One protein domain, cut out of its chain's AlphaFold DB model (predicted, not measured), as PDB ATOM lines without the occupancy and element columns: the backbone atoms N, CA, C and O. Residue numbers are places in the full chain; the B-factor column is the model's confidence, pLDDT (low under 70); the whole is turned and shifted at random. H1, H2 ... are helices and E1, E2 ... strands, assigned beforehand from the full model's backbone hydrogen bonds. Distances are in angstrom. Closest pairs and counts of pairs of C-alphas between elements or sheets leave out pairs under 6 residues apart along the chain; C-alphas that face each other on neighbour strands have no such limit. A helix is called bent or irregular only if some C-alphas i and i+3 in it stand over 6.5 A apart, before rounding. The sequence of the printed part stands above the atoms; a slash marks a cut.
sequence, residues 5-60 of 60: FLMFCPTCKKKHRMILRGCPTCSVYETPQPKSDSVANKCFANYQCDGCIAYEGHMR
ATOM      1  N   PHE A   5      38.319  21.050  -3.911       89.62
ATOM      2  CA  PHE A   5      37.717  20.199  -4.946       89.62
ATOM      3  C   PHE A   5      36.251  19.893  -4.626       89.62
ATOM      4  O   PHE A   5      35.767  20.217  -3.546       89.62
ATOM      5  N   LEU A   6      35.510  19.330  -5.581       90.62
ATOM      6  CA  LEU A   6      34.116  18.942  -5.372       90.62
ATOM      7  C   LEU A   6      34.030  17.447  -5.070       90.62
ATOM      8  O   LEU A   6      34.564  16.641  -5.824       90.62
ATOM      9  N   MET A   7      33.307  17.085  -4.014       87.75
ATOM     10  CA  MET A   7      33.013  15.697  -3.658       87.75
ATOM     11  C   MET A   7      31.507  15.515  -3.511       87.75
ATOM     12  O   MET A   7      30.815  16.389  -2.986       87.75
ATOM     13  N   PHE A   8      30.984  14.399  -4.008       85.75
ATOM     14  CA  PHE A   8      29.576  14.063  -3.842       85.75
ATOM     15  C   PHE A   8      29.322  13.562  -2.420       85.75
ATOM     16  O   PHE A   8      30.012  12.665  -1.949       85.75
ATOM     17  N   CYS A   9      28.329  14.134  -1.746       82.50
ATOM     18  CA  CYS A   9      27.868  13.654  -0.456       82.50
ATOM     19  C   CYS A   9      26.655  12.730  -0.647       82.50
ATOM     20  O   CYS A   9      25.639  13.183  -1.190       82.50
ATOM     21  N   PRO A  10      26.716  11.474  -0.172       78.75
ATOM     22  CA  PRO A  10      25.596  10.543  -0.273       78.75
ATOM     23  C   PRO A  10      24.407  10.957   0.607       78.75
ATOM     24  O   PRO A  10      23.263  10.753   0.207       78.75
ATOM     25  N   THR A  11      24.658  11.607   1.749       78.62
ATOM     26  CA  THR A  11      23.638  11.996   2.738       78.62
ATOM     27  C   THR A  11      22.617  12.978   2.167       78.62
ATOM     28  O   THR A  11      21.412  12.776   2.265       78.62
ATOM     29  N   CYS A  12      23.086  14.054   1.536       83.88
ATOM     30  CA  CYS A  12      22.225  15.103   0.983       83.88
ATOM     31  C   CYS A  12      22.153  15.085  -0.548       83.88
ATOM     32  O   CYS A  12      21.593  16.010  -1.138       83.88
ATOM     33  N   LYS A  13      22.743  14.062  -1.184       85.69
ATOM     34  CA  LYS A  13      22.781  13.837  -2.639       85.69
ATOM     35  C   LYS A  13      23.239  15.059  -3.449       85.69
ATOM     36  O   LYS A  13      22.722  15.335  -4.530       85.69
ATOM     37  N   LYS A  14      24.209  15.817  -2.926       89.00
ATOM     38  CA  LYS A  14      24.749  17.042  -3.544       89.00
ATOM     39  C   LYS A  14      26.273  17.019  -3.564       89.00
ATOM     40  O   LYS A  14      26.905  16.363  -2.741       89.00
ATOM     41  N   LYS A  15      26.877  17.747  -4.509       89.75
ATOM     42  CA  LYS A  15      28.328  17.980  -4.524       89.75
ATOM     43  C   LYS A  15      28.671  19.143  -3.599       89.75
ATOM     44  O   LYS A  15      28.092  20.219  -3.723       89.75
ATOM     45  N   HIS A  16      29.635  18.934  -2.713       90.00
ATOM     46  CA  HIS A  16      30.135  19.947  -1.794       90.00
ATOM     47  C   HIS A  16      31.584  20.276  -2.090       90.00
ATOM     48  O   HIS A  16      32.354  19.441  -2.560       90.00
ATOM     49  N   ARG A  17      31.944  21.526  -1.806       92.00
ATOM     50  CA  ARG A  17      33.319  21.990  -1.910       92.00
ATOM     51  C   ARG A  17      34.088  21.504  -0.691       92.00
ATOM     52  O   ARG A  17      33.765  21.907   0.422       92.00
ATOM     53  N   MET A  18      35.081  20.665  -0.924       89.38
ATOM     54  CA  MET A  18      35.961  20.086   0.079       89.38
ATOM     55  C   MET A  18      37.331  20.757   0.045       89.38
ATOM     56  O   MET A  18      37.737  21.330  -0.970       89.38
ATOM     57  N   ILE A  19      38.040  20.664   1.159       89.38
ATOM     58  CA  ILE A  19      39.439  21.039   1.344       89.38
ATOM     59  C   ILE A  19      40.118  19.946   2.172       89.38
ATOM     60  O   ILE A  19      39.455  19.286   2.968       89.38
ATOM     61  N   LEU A  20      41.421  19.756   1.989       85.38
ATOM     62  CA  LEU A  20      42.199  18.902   2.884       85.38
ATOM     63  C   LEU A  20      42.449  19.659   4.193       85.38
ATOM     64  O   LEU A  20      42.873  20.817   4.172       85.38
ATOM     65  N   ARG A  21      42.100  19.026   5.312       83.25
ATOM     66  CA  ARG A  21      42.349  19.483   6.685       83.25
ATOM     67  C   ARG A  21      42.773  18.280   7.522       83.25
ATOM     68  O   ARG A  21      42.383  17.162   7.200       83.25
ATOM     69  N   GLY A  22      43.511  18.491   8.610       78.56
ATOM     70  CA  GLY A  22      43.797  17.416   9.567       78.56
ATOM     71  C   GLY A  22      42.509  16.754  10.071       78.56
ATOM     72  O   GLY A  22      41.523  17.445  10.340       78.56
ATOM     73  N   CYS A  23      42.493  15.421  10.161       76.56
ATOM     74  CA  CYS A  23      41.342  14.671  10.656       76.56
ATOM     75  C   CYS A  23      41.051  15.103  12.102       76.56
ATOM     76  O   CYS A  23      41.951  15.014  12.933       76.56
ATOM     77  N   PRO A  24      39.821  15.530  12.437       71.12
ATOM     78  CA  PRO A  24      39.505  16.034  13.774       71.12
ATOM     79  C   PRO A  24      39.628  14.957  14.857       71.12
ATOM     80  O   PRO A  24      39.779  15.282  16.028       71.12
ATOM     81  N   THR A  25      39.564  13.682  14.468       72.62
ATOM     82  CA  THR A  25      39.597  12.548  15.391       72.62
ATOM     83  C   THR A  25      41.028  12.117  15.704       72.62
ATOM     84  O   THR A  25      41.440  12.167  16.856       72.62
ATOM     85  N   CYS A  26      41.814  11.712  14.698       77.19
ATOM     86  CA  CYS A  26      43.173  11.221  14.939       77.19
ATOM     87  C   CYS A  26      44.253  12.303  14.837       77.19
ATOM     88  O   CYS A  26      45.357  12.078  15.310       77.19
ATOM     89  N   SER A  27      43.988  13.451  14.206       74.12
ATOM     90  CA  SER A  27      44.956  14.532  13.923       74.12
ATOM     91  C   SER A  27      46.224  14.140  13.135       74.12
ATOM     92  O   SER A  27      46.993  15.019  12.762       74.12
ATOM     93  N   VAL A  28      46.434  12.854  12.833       78.06
ATOM     94  CA  VAL A  28      47.625  12.331  12.138       78.06
ATOM     95  C   VAL A  28      47.527  12.485  10.619       78.06
ATOM     96  O   VAL A  28      48.525  12.761   9.960       78.06
ATOM     97  N   TYR A  29      46.331  12.316  10.051       75.69
ATOM     98  CA  TYR A  29      46.130  12.291   8.600       75.69
ATOM     99  C   TYR A  29      45.317  13.490   8.126       75.69
ATOM    100  O   TYR A  29      44.354  13.891   8.781       75.69
ATOM    101  N   GLU A  30      45.664  14.038   6.961       80.69
ATOM    102  CA  GLU A  30      44.814  15.001   6.265       80.69
ATOM    103  C   GLU A  30      43.665  14.291   5.556       80.69
ATOM    104  O   GLU A  30      43.841  13.248   4.926       80.69
ATOM    105  N   THR A  31      42.469  14.863   5.651       79.06
ATOM    106  CA  THR A  31      41.247  14.266   5.127       79.06
ATOM    107  C   THR A  31      40.409  15.304   4.390       79.06
ATOM    108  O   THR A  31      40.429  16.494   4.735       79.06
ATOM    109  N   PRO A  32      39.658  14.890   3.356       83.38
ATOM    110  CA  PRO A  32      38.678  15.748   2.709       83.38
ATOM    111  C   PRO A  32      37.597  16.180   3.702       83.38
ATOM    112  O   PRO A  32      36.800  15.366   4.157       83.38
ATOM    113  N   GLN A  33      37.516  17.476   3.986       84.00
ATOM    114  CA  GLN A  33      36.458  18.058   4.806       84.00
ATOM    115  C   GLN A  33      35.696  19.131   4.039       84.00
ATOM    116  O   GLN A  33      36.295  19.842   3.223       84.00
ATOM    117  N   PRO A  34      34.387  19.302   4.287       87.88
ATOM    118  CA  PRO A  34      33.635  20.383   3.676       87.88
ATOM    119  C   PRO A  34      34.233  21.736   4.044       87.88
ATOM    120  O   PRO A  34      34.491  22.029   5.205       87.88
ATOM    121  N   LYS A  35      34.400  22.608   3.048       88.50
ATOM    122  CA  LYS A  35      34.826  23.994   3.270       88.50
ATOM    123  C   LYS A  35      33.797  24.775   4.098       88.50
ATOM    124  O   LYS A  35      34.156  25.744   4.754       88.50
ATOM    125  N   SER A  36      32.521  24.397   4.002       87.12
ATOM    126  CA  SER A  36      31.424  25.000   4.758       87.12
ATOM    127  C   SER A  36      31.166  24.207   6.035       87.12
ATOM    128  O   SER A  36      30.784  23.039   5.955       87.12
ATOM    129  N   ASP A  37      31.278  24.864   7.188       83.00
ATOM    130  CA  ASP A  37      31.047  24.230   8.494       83.00
ATOM    131  C   ASP A  37      29.595  23.747   8.656       83.00
ATOM    132  O   ASP A  37      29.338  22.709   9.259       83.00
ATOM    133  N   SER A  38      28.627  24.423   8.025       84.69
ATOM    134  CA  SER A  38      27.229  23.961   7.988       84.69
ATOM    135  C   SER A  38      27.090  22.598   7.294       84.69
ATOM    136  O   SER A  38      26.353  21.726   7.753       84.69
ATOM    137  N   VAL A  39      27.834  22.384   6.203       84.06
ATOM    138  CA  VAL A  39      27.867  21.094   5.503       84.06
ATOM    139  C   VAL A  39      28.602  20.053   6.340       84.06
ATOM    140  O   VAL A  39      28.139  18.914   6.398       84.06
ATOM    141  N   ALA A  40      29.700  20.434   7.002       81.25
ATOM    142  CA  ALA A  40      30.423  19.552   7.915       81.25
ATOM    143  C   ALA A  40      29.485  19.017   9.005       81.25
ATOM    144  O   ALA A  40      29.295  17.811   9.101       81.25
ATOM    145  N   ASN A  41      28.770  19.902   9.697       79.19
ATOM    146  CA  ASN A  41      27.866  19.536  10.790       79.19
ATOM    147  C   ASN A  41      26.597  18.797  10.343       79.19
ATOM    148  O   ASN A  41      26.011  18.058  11.124       79.19
ATOM    149  N   LYS A  42      26.121  18.997   9.108       79.19
ATOM    150  CA  LYS A  42      24.864  18.377   8.655       79.19
ATOM    151  C   LYS A  42      25.070  17.088   7.873       79.19
ATOM    152  O   LYS A  42      24.309  16.142   8.018       79.19
ATOM    153  N   CYS A  43      26.051  17.082   6.980       73.56
ATOM    154  CA  CYS A  43      26.214  16.037   5.972       73.56
ATOM    155  C   CYS A  43      27.399  15.114   6.272       73.56
ATOM    156  O   CYS A  43      27.415  13.987   5.780       73.56
ATOM    157  N   PHE A  44      28.356  15.585   7.078       71.62
ATOM    158  CA  PHE A  44      29.602  14.891   7.402       71.62
ATOM    159  C   PHE A  44      29.862  14.802   8.917       71.62
ATOM    160  O   PHE A  44      30.973  14.468   9.311       71.62
ATOM    161  N   ALA A  45      28.861  15.049   9.772       68.38
ATOM    162  CA  ALA A  45      29.046  15.024  11.228       68.38
ATOM    163  C   ALA A  45      29.517  13.660  11.745       68.38
ATOM    164  O   ALA A  45      30.308  13.598  12.676       68.38
ATOM    165  N   ASN A  46      29.072  12.582  11.094       63.62
ATOM    166  CA  ASN A  46      29.466  11.206  11.403       63.62
ATOM    167  C   ASN A  46      30.461  10.641  10.378       63.62
ATOM    168  O   ASN A  46      30.591   9.426  10.255       63.62
ATOM    169  N   TYR A  47      31.101  11.491   9.567       69.31
ATOM    170  CA  TYR A  47      32.065  11.012   8.584       69.31
ATOM    171  C   TYR A  47      33.341  10.577   9.301       69.31
ATOM    172  O   TYR A  47      34.165  11.397   9.706       69.31
ATOM    173  N   GLN A  48      33.490   9.269   9.459       66.56
ATOM    174  CA  GLN A  48      34.722   8.665   9.932       66.56
ATOM    175  C   GLN A  48      35.752   8.726   8.801       66.56
ATOM    176  O   GLN A  48      35.488   8.283   7.684       66.56
ATOM    177  N   CYS A  49      36.908   9.338   9.063       70.56
ATOM    178  CA  CYS A  49      37.935   9.489   8.041       70.56
ATOM    179  C   CYS A  49      38.685   8.171   7.794       70.56
ATOM    180  O   CYS A  49      38.861   7.388   8.727       70.56
ATOM    181  N   ASP A  50      39.211   7.969   6.580       66.81
ATOM    182  CA  ASP A  50      39.979   6.762   6.219       66.81
ATOM    183  C   ASP A  50      41.158   6.507   7.172       66.81
ATOM    184  O   ASP A  50      41.439   5.365   7.522       66.81
ATOM    185  N   GLY A  51      41.800   7.570   7.673       63.88
ATOM    186  CA  GLY A  51      42.862   7.456   8.677       63.88
ATOM    187  C   GLY A  51      42.382   6.909  10.028       63.88
ATOM    188  O   GLY A  51      43.122   6.192  10.692       63.88
ATOM    189  N   CYS A  52      41.145   7.205  10.435       67.75
ATOM    190  CA  CYS A  52      40.547   6.618  11.639       67.75
ATOM    191  C   CYS A  52      40.049   5.196  11.394       67.75
ATOM    192  O   CYS A  52      40.221   4.356  12.266       67.75
ATOM    193  N   ILE A  53      39.509   4.907  10.205       71.69
ATOM    194  CA  ILE A  53      39.133   3.543   9.805       71.69
ATOM    195  C   ILE A  53      40.368   2.631   9.830       71.69
ATOM    196  O   ILE A  53      40.324   1.543  10.397       71.69
ATOM    197  N   ALA A  54      41.490   3.092   9.270       64.06
ATOM    198  CA  ALA A  54      42.751   2.360   9.302       64.06
ATOM    199  C   ALA A  54      43.274   2.178  10.735       64.06
ATOM    200  O   ALA A  54      43.663   1.074  11.106       64.06
ATOM    201  N   TYR A  55      43.248   3.230  11.560       65.75
ATOM    202  CA  TYR A  55      43.664   3.153  12.963       65.75
ATOM    203  C   TYR A  55      42.830   2.149  13.775       65.75
ATOM    204  O   TYR A  55      43.394   1.310  14.472       65.75
ATOM    205  N   GLU A  56      41.501   2.184  13.649       65.88
ATOM    206  CA  GLU A  56      40.611   1.220  14.307       65.88
ATOM    207  C   GLU A  56      40.827  -0.209  13.801       65.88
ATOM    208  O   GLU A  56      40.807  -1.143  14.598       65.88
ATOM    209  N   GLY A  57      41.077  -0.387  12.501       65.31
ATOM    210  CA  GLY A  57      41.405  -1.689  11.918       65.31
ATOM    211  C   GLY A  57      42.738  -2.264  12.406       65.31
ATOM    212  O   GLY A  57      42.858  -3.475  12.522       65.31
ATOM    213  N   HIS A  58      43.722  -1.417  12.722       61.03
ATOM    214  CA  HIS A  58      45.008  -1.834  13.294       61.03
ATOM    215  C   HIS A  58      44.954  -2.121  14.805       61.03
ATOM    216  O   HIS A  58      45.824  -2.818  15.321       61.03
ATOM    217  N   MET A  59      43.964  -1.573  15.517       57.22
ATOM    218  CA  MET A  59      43.749  -1.762  16.960       57.22
ATOM    219  C   MET A  59      42.943  -3.026  17.308       57.22
ATOM    220  O   MET A  59      42.709  -3.284  18.491       57.22
ATOM    221  N   ARG A  60      42.476  -3.782  16.311       52.91
ATOM    222  CA  ARG A  60      41.552  -4.912  16.458       52.91
ATOM    223  C   ARG A  60      42.213  -6.227  16.071       52.91
ATOM    224  O   ARG A  60      41.888  -7.234  16.735       52.91
TER     225      ARG A  60
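This is residues 5 to 60 of the 60 residues of an uncharacterized protein of Parcubacteria group bacterium GW2011_GWC1_43_11b (UniProt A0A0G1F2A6). A strongly bent three-stranded antiparallel sheet is built round one long strand, E2, which pairs with E1 along its first part and with E3 along its later part; the short helix H1 packs over one face of the sheet, running across the strands. A last helix, H2, only grazes the sheet with its residues 50 to 51 and lies toward one end of the long axis. The printed part has 56 residues, with three named strands and two named helices in the order E1 E2 E3 H1 H2, and the class is mixed, helices and strands. The sheet's order is E1 - E2 - E3. The whole is compact, with a radius of gyration of the C-alphas of 11.7 A, yet elongated in outline, spanning 34 by 19 by 17 A.

E1, residues 5 to 9, and E2, residues 14 to 22, form a hairpin, antiparallel at 118 degrees; N 7 and O 16 are 2.9 A apart, within hydrogen-bond range. E2 bends by 55 degrees at residue 19. Its pairing is staggered, with E1 over residues 14 to 18 and with E3, residues 30 to 34, over residues 18 to 22. E2 and E3 form a second hairpin, antiparallel at 145 degrees, with N 19 and O 33 at 2.8 A, within hydrogen-bond range. The three strands make a meander, each strand the antiparallel neighbour of the one before. The sheet is only just strongly twisted, with C-alphas up to 4.3 A off its best plane. H1, residues 37 to 43, is on the sheet at a height over the sheet of 7.9 A. It lies only just over E3, on which 3 of its C-alphas fall, and runs across the strands, at 72 degrees to E3 on the local plane. The closest C-alphas of E3 and H1 are those of Pro 34 and Ala 40, 5.4 A apart. H2, residues 50 to 58, only grazes the sheet; the closest C-alphas of E3 and H2 are those of Thr 31 and Asp 50, 7.7 A apart. H1 and H2 are apart. In H1 and H2 every O i to N i+4 pair is within hydrogen-bond range.

E1, residues 5 to 9, begins at C-alpha 5 (37.717, 20.199, -4.946) and is 12.6 A long. E2, residues 14 to 22, is 23.1 A long and ends at C-alpha 22 (43.797, 17.416, 9.567). E3, residues 30 to 34, measures 12.7 A. H1, residues 37 to 43, measures 9.8 A. H2, residues 50 to 58, measures 12.2 A and ends at C-alpha 58 (45.008, -1.834, 13.294).

The two C-alphas farthest apart are those of Lys 14 and Arg 60, 34.1 A. The printed part has no cut and no long link. The mean pLDDT of the printed part is 77.6; residues 45 to 48, 50 to 52 and 54 to 60 are under 70.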